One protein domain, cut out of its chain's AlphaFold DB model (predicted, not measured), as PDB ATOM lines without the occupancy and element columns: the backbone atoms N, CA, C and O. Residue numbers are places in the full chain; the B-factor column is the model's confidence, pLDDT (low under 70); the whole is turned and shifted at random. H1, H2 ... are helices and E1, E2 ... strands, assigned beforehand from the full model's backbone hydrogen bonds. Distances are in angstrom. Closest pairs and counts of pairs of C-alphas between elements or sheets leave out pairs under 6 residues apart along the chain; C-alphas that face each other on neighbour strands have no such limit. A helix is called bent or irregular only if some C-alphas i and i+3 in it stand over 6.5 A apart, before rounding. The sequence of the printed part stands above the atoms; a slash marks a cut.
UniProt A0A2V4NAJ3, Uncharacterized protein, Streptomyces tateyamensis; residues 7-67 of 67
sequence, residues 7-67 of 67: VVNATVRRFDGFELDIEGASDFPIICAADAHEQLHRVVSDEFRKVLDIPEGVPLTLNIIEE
ATOM      1  N   VAL A   7     153.259 150.064 124.268       71.44
ATOM      2  CA  VAL A   7     154.558 149.626 124.773       71.44
ATOM      3  C   VAL A   7     154.289 148.861 126.053       71.44
ATOM      4  O   VAL A   7     153.669 149.408 126.962       71.44
ATOM      5  N   VAL A   8     154.721 147.606 126.104       73.00
ATOM      6  CA  VAL A   8     154.564 146.772 127.291       73.00
ATOM      7  C   VAL A   8     155.915 146.186 127.666       73.00
ATOM      8  O   VAL A   8     156.646 145.680 126.806       73.00
ATOM      9  N   ASN A   9     156.251 146.288 128.948       77.94
ATOM     10  CA  ASN A   9     157.447 145.674 129.502       77.94
ATOM     11  C   ASN A   9     157.119 144.243 129.928       77.94
ATOM     12  O   ASN A   9     156.124 143.996 130.610       77.94
ATOM     13  N   ALA A  10     157.966 143.322 129.489       75.38
ATOM     14  CA  ALA A  10     157.946 141.923 129.858       75.38
ATOM     15  C   ALA A  10     159.223 141.628 130.628       75.38
ATOM     16  O   ALA A  10     160.301 141.636 130.032       75.38
ATOM     17  N   THR A  11     159.121 141.361 131.923       79.81
ATOM     18  CA  THR A  11     160.268 140.844 132.668       79.81
ATOM     19  C   THR A  11     160.209 139.333 132.617       79.81
ATOM     20  O   THR A  11     159.240 138.715 133.053       79.81
ATOM     21  N   VAL A  12     161.238 138.735 132.035       77.00
ATOM     22  CA  VAL A  12     161.348 137.293 131.897       77.00
ATOM     23  C   VAL A  12     162.306 136.798 132.959       77.00
ATOM     24  O   VAL A  12     163.501 137.087 132.901       77.00
ATOM     25  N   ARG A  13     161.786 136.016 133.904       79.31
ATOM     26  CA  ARG A  13     162.603 135.365 134.928       79.31
ATOM     27  C   ARG A  13     162.883 133.927 134.543       79.31
ATOM     28  O   ARG A  13     161.964 133.138 134.310       79.31
ATOM     29  N   ARG A  14     164.168 133.575 134.493       69.75
ATOM     30  CA  ARG A  14     164.608 132.197 134.262       69.75
ATOM     31  C   ARG A  14     164.449 131.393 135.551       69.75
ATOM     32  O   ARG A  14     165.207 131.562 136.502       69.75
ATOM     33  N   PHE A  15     163.466 130.505 135.566       68.00
ATOM     34  CA  PHE A  15     163.320 129.441 136.556       68.00
ATOM     35  C   PHE A  15     163.597 128.088 135.866       68.00
ATOM     36  O   PHE A  15     164.212 128.056 134.803       68.00
ATOM     37  N   ASP A  16     163.085 126.964 136.371       67.94
ATOM     38  CA  ASP A  16     162.963 125.694 135.613       67.94
ATOM     39  C   ASP A  16     162.129 125.848 134.294       67.94
ATOM     40  O   ASP A  16     161.891 124.895 133.557       67.94
ATOM     41  N   GLY A  17     161.699 127.080 133.980       72.62
ATOM     42  CA  GLY A  17     161.103 127.590 132.745       72.62
ATOM     43  C   GLY A  17     161.357 129.105 132.602       72.62
ATOM     44  O   GLY A  17     162.322 129.642 133.141       72.62
ATOM     45  N   PHE A  18     160.474 129.813 131.906       74.88
ATOM     46  CA  PHE A  18     160.460 131.272 131.800       74.88
ATOM     47  C   PHE A  18     159.143 131.801 132.367       74.88
ATOM     48  O   PHE A  18     158.082 131.585 131.782       74.88
ATOM     49  N   GLU A  19     159.206 132.467 133.515       82.00
ATOM     50  CA  GLU A  19     158.062 133.173 134.093       82.00
ATOM     51  C   GLU A  19     157.983 134.568 133.471       82.00
ATOM     52  O   GLU A  19     158.979 135.298 133.450       82.00
ATOM     53  N   LEU A  20     156.816 134.913 132.925       78.94
ATOM     54  CA  LEU A  20     156.562 136.221 132.340       78.94
ATOM     55  C   LEU A  20     155.840 137.114 133.339       78.94
ATOM     56  O   LEU A  20     154.677 136.887 133.660       78.94
ATOM     57  N   ASP A  21     156.517 138.168 133.768       80.94
ATOM     58  CA  ASP A  21     155.902 139.287 134.466       80.94
ATOM     59  C   ASP A  21     155.530 140.352 133.430       80.94
ATOM     60  O   ASP A  21     156.390 140.925 132.751       80.94
ATOM     61  N   ILE A  22     154.224 140.536 133.245       78.31
ATOM     62  CA  ILE A  22     153.651 141.412 132.231       78.31
ATOM     63  C   ILE A  22     153.095 142.659 132.907       78.31
ATOM     64  O   ILE A  22     152.087 142.601 133.616       78.31
ATOM     65  N   GLU A  23     153.691 143.816 132.623       72.94
ATOM     66  CA  GLU A  23     153.201 145.077 133.170       72.94
ATOM     67  C   GLU A  23     151.783 145.379 132.644       72.94
ATOM     68  O   GLU A  23     151.566 145.571 131.446       72.94
ATOM     69  N   GLY A  24     150.800 145.410 133.549       70.56
ATOM     70  CA  GLY A  24     149.387 145.625 133.215       70.56
ATOM     71  C   GLY A  24     148.553 144.347 133.087       70.56
ATOM     72  O   GLY A  24     147.335 144.447 132.941       70.56
ATOM     73  N   ALA A  25     149.166 143.168 133.203       71.00
ATOM     74  CA  ALA A  25     148.450 141.918 133.429       71.00
ATOM     75  C   ALA A  25     148.347 141.598 134.922       71.00
ATOM     76  O   ALA A  25     149.169 142.031 135.726       71.00
ATOM     77  N   SER A  26     147.348 140.799 135.292       71.44
ATOM     78  CA  SER A  26     147.300 140.144 136.610       71.44
ATOM     79  C   SER A  26     147.793 138.693 136.573       71.44
ATOM     80  O   SER A  26     147.878 138.056 137.621       71.44
ATOM     81  N   ASP A  27     148.106 138.181 135.383       71.75
ATOM     82  CA  ASP A  27     148.544 136.811 135.147       71.75
ATOM     83  C   ASP A  27     150.047 136.752 134.866       71.75
ATOM     84  O   ASP A  27     150.601 137.626 134.199       71.75
ATOM     85  N   PHE A  28     150.673 135.674 135.342       77.44
ATOM     86  CA  PHE A  28     152.095 135.377 135.167       77.44
ATOM     87  C   PHE A  28     152.245 134.068 134.383       77.44
ATOM     88  O   PHE A  28     152.388 132.998 134.987       77.44
ATOM     89  N   PRO A  29     152.121 134.093 133.044       75.31
ATOM     90  CA  PRO A  29     152.229 132.876 132.256       75.31
ATOM     91  C   PRO A  29     153.639 132.286 132.365       75.31
ATOM     92  O   PRO A  29     154.645 132.987 132.240       75.31
ATOM     93  N   ILE A  30     153.701 130.973 132.588       77.69
ATOM     94  CA  ILE A  30     154.953 130.216 132.664       77.69
ATOM     95  C   ILE A  30     155.137 129.473 131.343       77.69
ATOM     96  O   ILE A  30     154.310 128.641 130.967       77.69
ATOM     97  N   ILE A  31     156.236 129.755 130.650       74.19
ATOM     98  CA  ILE A  31     156.608 129.105 129.393       74.19
ATOM     99  C   ILE A  31     157.717 128.090 129.675       74.19
ATOM    100  O   ILE A  31     158.683 128.385 130.377       74.19
ATOM    101  N   CYS A  32     157.624 126.886 129.113       74.06
ATOM    102  CA  CYS A  32     158.706 125.909 129.217       74.06
ATOM    103  C   CYS A  32     159.990 126.410 128.537       74.06
ATOM    104  O   CYS A  32     159.956 127.007 127.460       74.06
ATOM    105  N   ALA A  33     161.144 126.114 129.146       65.81
ATOM    106  CA  ALA A  33     162.430 126.615 128.667       65.81
ATOM    107  C   ALA A  33     162.780 126.172 127.235       65.81
ATOM    108  O   ALA A  33     163.442 126.906 126.502       65.81
ATOM    109  N   ALA A  34     162.308 124.993 126.831       67.94
ATOM    110  CA  ALA A  34     162.536 124.447 125.499       67.94
ATOM    111  C   ALA A  34     161.883 125.302 124.396       67.94
ATOM    112  O   ALA A  34     162.556 125.673 123.439       67.94
ATOM    113  N   ASP A  35     160.612 125.678 124.558       65.19
ATOM    114  CA  ASP A  35     159.859 126.447 123.556       65.19
ATOM    115  C   ASP A  35     160.304 127.914 123.479       65.19
ATOM    116  O   ASP A  35     160.375 128.522 122.407       65.19
ATOM    117  N   ALA A  36     160.641 128.495 124.629       63.88
ATOM    118  CA  ALA A  36     161.070 129.882 124.711       63.88
ATOM    119  C   ALA A  36     162.490 130.099 124.164       63.88
ATOM    120  O   ALA A  36     162.768 131.170 123.638       63.88
ATOM    121  N   HIS A  37     163.389 129.113 124.205       65.00
ATOM    122  CA  HIS A  37     164.753 129.315 123.705       65.00
ATOM    123  C   HIS A  37     164.812 129.533 122.183       65.00
ATOM    124  O   HIS A  37     165.629 130.315 121.700       65.00
ATOM    125  N   GLU A  38     163.925 128.889 121.423       68.56
ATOM    126  CA  GLU A  38     163.897 129.018 119.962       68.56
ATOM    127  C   GLU A  38     163.012 130.179 119.481       68.56
ATOM    128  O   GLU A  38     163.276 130.754 118.424       68.56
ATOM    129  N   GLN A  39     161.955 130.533 120.228       72.00
ATOM    130  CA  GLN A  39     160.952 131.517 119.792       72.00
ATOM    131  C   GLN A  39     160.438 132.440 120.912       72.00
ATOM    132  O   GLN A  39     159.282 132.862 120.856       72.00
ATOM    133  N   LEU A  40     161.283 132.818 121.884       72.56
ATOM    134  CA  LEU A  40     160.923 133.669 123.037       72.56
ATOM    135  C   LEU A  40     160.024 134.841 122.632       72.56
ATOM    136  O   LEU A  40     158.891 134.951 123.081       72.56
ATOM    137  N   HIS A  41     160.498 135.676 121.705       74.31
ATOM    138  CA  HIS A  41     159.798 136.890 121.284       74.31
ATOM    139  C   HIS A  41     158.398 136.614 120.729       74.31
ATOM    140  O   HIS A  41     157.484 137.407 120.935       74.31
ATOM    141  N   ARG A  42     158.223 135.492 120.023       79.06
ATOM    142  CA  ARG A  42     156.942 135.114 119.432       79.06
ATOM    143  C   ARG A  42     155.990 134.570 120.488       79.06
ATOM    144  O   ARG A  42     154.844 135.000 120.517       79.06
ATOM    145  N   VAL A  43     156.459 133.657 121.340       78.94
ATOM    146  CA  VAL A  43     155.635 133.047 122.396       78.94
ATOM    147  C   VAL A  43     155.210 134.107 123.411       78.94
ATOM    148  O   VAL A  43     154.029 134.218 123.719       78.94
ATOM    149  N   VAL A  44     156.145 134.960 123.840       78.19
ATOM    150  CA  VAL A  44     155.864 136.112 124.705       78.19
ATOM    151  C   VAL A  44     154.864 137.044 124.029       78.19
ATOM    152  O   VAL A  44     153.870 137.412 124.640       78.19
ATOM    153  N   SER A  45     155.057 137.388 122.753       78.50
ATOM    154  CA  SER A  45     154.115 138.271 122.060       78.50
ATOM    155  C   SER A  45     152.706 137.706 121.938       78.50
ATOM    156  O   SER A  45     151.754 138.486 121.972       78.50
ATOM    157  N   ASP A  46     152.564 136.399 121.735       82.38
ATOM    158  CA  ASP A  46     151.263 135.744 121.614       82.38
ATOM    159  C   ASP A  46     150.531 135.742 122.962       82.38
ATOM    160  O   ASP A  46     149.376 136.158 123.043       82.38
ATOM    161  N   GLU A  47     151.238 135.393 124.041       81.31
ATOM    162  CA  GLU A  47     150.679 135.411 125.394       81.31
ATOM    163  C   GLU A  47     150.333 136.827 125.856       81.31
ATOM    164  O   GLU A  47     149.243 137.049 126.373       81.31
ATOM    165  N   PHE A  48     151.181 137.821 125.580       78.31
ATOM    166  CA  PHE A  48     150.872 139.224 125.872       78.31
ATOM    167  C   PHE A  48     149.586 139.688 125.195       78.31
ATOM    168  O   PHE A  48     148.778 140.385 125.805       78.31
ATOM    169  N   ARG A  49     149.386 139.307 123.929       81.12
ATOM    170  CA  ARG A  49     148.167 139.656 123.196       81.12
ATOM    171  C   ARG A  49     146.934 139.013 123.814       81.12
ATOM    172  O   ARG A  49     145.919 139.691 123.919       81.12
ATOM    173  N   LYS A  50     147.024 137.755 124.255       82.31
ATOM    174  CA  LYS A  50     145.916 137.067 124.934       82.31
ATOM    175  C   LYS A  50     145.601 137.681 126.291       82.31
ATOM    176  O   LYS A  50     144.445 137.967 126.572       82.31
ATOM    177  N   VAL A  51     146.620 137.897 127.119       81.31
ATOM    178  CA  VAL A  51     146.454 138.371 128.498       81.31
ATOM    179  C   VAL A  51     145.944 139.813 128.544       81.31
ATOM    180  O   VAL A  51     145.109 140.151 129.379       81.31
ATOM    181  N   LEU A  52     146.412 140.666 127.630       75.88
ATOM    182  CA  LEU A  52     146.022 142.078 127.564       75.88
ATOM    183  C   LEU A  52     144.856 142.350 126.597       75.88
ATOM    184  O   LEU A  52     144.546 143.518 126.342       75.88
ATOM    185  N   ASP A  53     144.249 141.298 126.037       80.31
ATOM    186  CA  ASP A  53     143.170 141.356 125.040       80.31
ATOM    187  C   ASP A  53     143.498 142.321 123.877       80.31
ATOM    188  O   ASP A  53     142.714 143.185 123.482       80.31
ATOM    189  N   ILE A  54     144.734 142.241 123.365       78.69
ATOM    190  CA  ILE A  54     145.239 143.134 122.314       78.69
ATOM    191  C   ILE A  54     144.981 142.500 120.942       78.69
ATOM    192  O   ILE A  54     145.540 141.441 120.643       78.69
ATOM    193  N   PRO A  55     144.209 143.161 120.057       81.06
ATOM    194  CA  PRO A  55     143.973 142.657 118.714       81.06
ATOM    195  C   PRO A  55     145.256 142.640 117.880       81.06
ATOM    196  O   PRO A  55     146.102 143.529 117.983       81.06
ATOM    197  N   GLU A  56     145.370 141.676 116.962       77.06
ATOM    198  CA  GLU A  56     146.578 141.484 116.146       77.06
ATOM    199  C   GLU A  56     146.952 142.682 115.256       77.06
ATOM    200  O   GLU A  56     148.107 142.804 114.842       77.06
ATOM    201  N   GLY A  57     145.985 143.562 114.973       76.38
ATOM    202  CA  GLY A  57     146.170 144.788 114.195       76.38
ATOM    203  C   GLY A  57     146.722 145.976 114.986       76.38
ATOM    204  O   GLY A  57     147.014 147.011 114.384       76.38
ATOM    205  N   VAL A  58     146.868 145.855 116.310       79.50
ATOM    206  CA  VAL A  58     147.426 146.919 117.152       79.50
ATOM    207  C   VAL A  58     148.947 146.758 117.223       79.50
ATOM    208  O   VAL A  58     149.436 145.678 117.576       79.50
ATOM    209  N   PRO A  59     149.723 147.810 116.898       76.69
ATOM    210  CA  PRO A  59     151.168 147.769 117.049       76.69
ATOM    211  C   PRO A  59     151.525 147.601 118.530       76.69
ATOM    212  O   PRO A  59     151.226 148.458 119.365       76.69
ATOM    213  N   LEU A  60     152.157 146.471 118.836       74.81
ATOM    214  CA  LEU A  60     152.628 146.105 120.164       74.81
ATOM    215  C   LEU A  60     154.152 146.190 120.167       74.81
ATOM    216  O   LEU A  60     154.813 145.501 119.388       74.81
ATOM    217  N   THR A  61     154.700 147.015 121.050       79.12
ATOM    218  CA  THR A  61     156.143 147.069 121.278       79.12
ATOM    219  C   THR A  61     156.439 146.320 122.563       79.12
ATOM    220  O   THR A  61     156.109 146.795 123.648       79.12
ATOM    221  N   LEU A  62     157.049 145.146 122.432       76.50
ATOM    222  CA  LEU A  62     157.479 144.329 123.562       76.50
ATOM    223  C   LEU A  62     158.910 144.674 123.924       76.50
ATOM    224  O   LEU A  62     159.807 144.546 123.088       76.50
ATOM    225  N   ASN A  63     159.109 145.076 125.170       81.75
ATOM    226  CA  ASN A  63     160.433 145.229 125.739       81.75
ATOM    227  C   ASN A  63     160.695 144.055 126.683       81.75
ATOM    228  O   ASN A  63     160.118 143.997 127.766       81.75
ATOM    229  N   ILE A  64     161.512 143.104 126.234       78.31
ATOM    230  CA  ILE A  64     161.861 141.910 127.003       78.31
ATOM    231  C   ILE A  64     163.089 142.231 127.854       78.31
ATOM    232  O   ILE A  64     164.160 142.516 127.320       78.31
ATOM    233  N   ILE A  65     162.922 142.187 129.171       81.50
ATOM    234  CA  ILE A  65     163.978 142.376 130.162       81.50
ATOM    235  C   ILE A  65     164.281 141.001 130.751       81.50
ATOM    236  O   ILE A  65     163.422 140.397 131.386       81.50
ATOM    237  N   GLU A  66     165.481 140.484 130.505       74.69
ATOM    238  CA  GLU A  66     165.940 139.223 131.095       74.69
ATOM    239  C   GLU A  66     166.573 139.501 132.470       74.69
ATOM    240  O   GLU A  66     167.558 140.243 132.541       74.69
ATOM    241  N   GLU A  67     166.011 138.919 133.537       66.69
ATOM    242  CA  GLU A  67     166.602 138.875 134.893       66.69
ATOM    243  C   GLU A  67     167.287 137.528 135.175       66.69
ATOM    244  O   GLU A  67     166.721 136.463 134.813       66.69
TER     245      GLU A  67
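AT A GLANCE: This is residues 7 to 67 of the 67 residues of an uncharacterized protein of Streptomyces tateyamensis (UniProt A0A2V4NAJ3). A strongly twisted sheet of four strands curls round one kinked helix, H1, which covers one face of the sheet and leaves the other bare. E1 and E2 are the inner strands, short E3 makes one edge, and E4 comes back after the helix to make the other edge beside E1. The printed part has 61 residues, with the named elements in the order E1, E2, E3, H1, E4; the sheet runs E3, E2, E1, E4 and is mixed, and the class is mixed, helices and strands. The whole is compact, with a radius of gyration of the C-alphas of 10.8 A and spans of 32 by 22 by 16 A.

IN THESE COORDINATES: Find C-alpha 7 at (154.558, 149.626, 124.773); from there E1, residues 7 to 14, runs 22.2 A. Next look at E2, residues 17 to 22, which is 15.7 A from first to last C-alpha. E3 is residues 30 to 32, 6.7 A long. Helix H1 follows at once, residues 33 to 51, from C-alpha 33 at (162.430, 126.615, 128.667) over 19.8 A. It has a kink of 104 degrees near residue 40 and is irregular: C-alphas 38 and 41 are 9.0 A apart. E4, residues 60 to 66, runs 18.5 A and ends at C-alpha 66, (165.940, 139.223, 131.095).

HOW THE PARTS SIT: Begin at E1 and E2, an antiparallel hairpin at 152 degrees, where N 11 and O 21 are 2.9 A apart, within hydrogen-bond range. On the other side of E1 look for E4, parallel to it at 28 degrees, with N 10 and O 63 at 2.8 A. E2 and E3 form a second antiparallel hairpin, at 148 degrees, with N 18 and O 31 at 2.8 A. E1, E2 and E3 are a meander, each strand the antiparallel neighbour of the one before. H1 is on the sheet, in two layers, a helix on one face of a sheet. The closest C-alphas of H1 and E2 are those of Ala 33 and Gly 17, 4.4 A apart; those of H1 and E4 are Ser 45 and Leu 62, 7.1 A apart. E3, H1 and E4 make a split strand-helix-strand unit, two strands of one sheet that are not neighbours, with a helix between them along the chain and E2 and E1 between them in the sheet, and its crossover is right-handed. The edge strands E3 and E4 are apart. In H1, 12 of 15 O i to N i+4 pairs are within hydrogen-bond range.

THE WHOLE: The two C-alphas farthest apart are those of Asp 16 and Gly 57, at 33.2 A. The printed part has no cut, and no link is long; the link from H1 to E4, 8 residues, is short. The mean pLDDT of the printed part is 75.4, and residues 14 to 16, 33 to 38 and 67 are under 70.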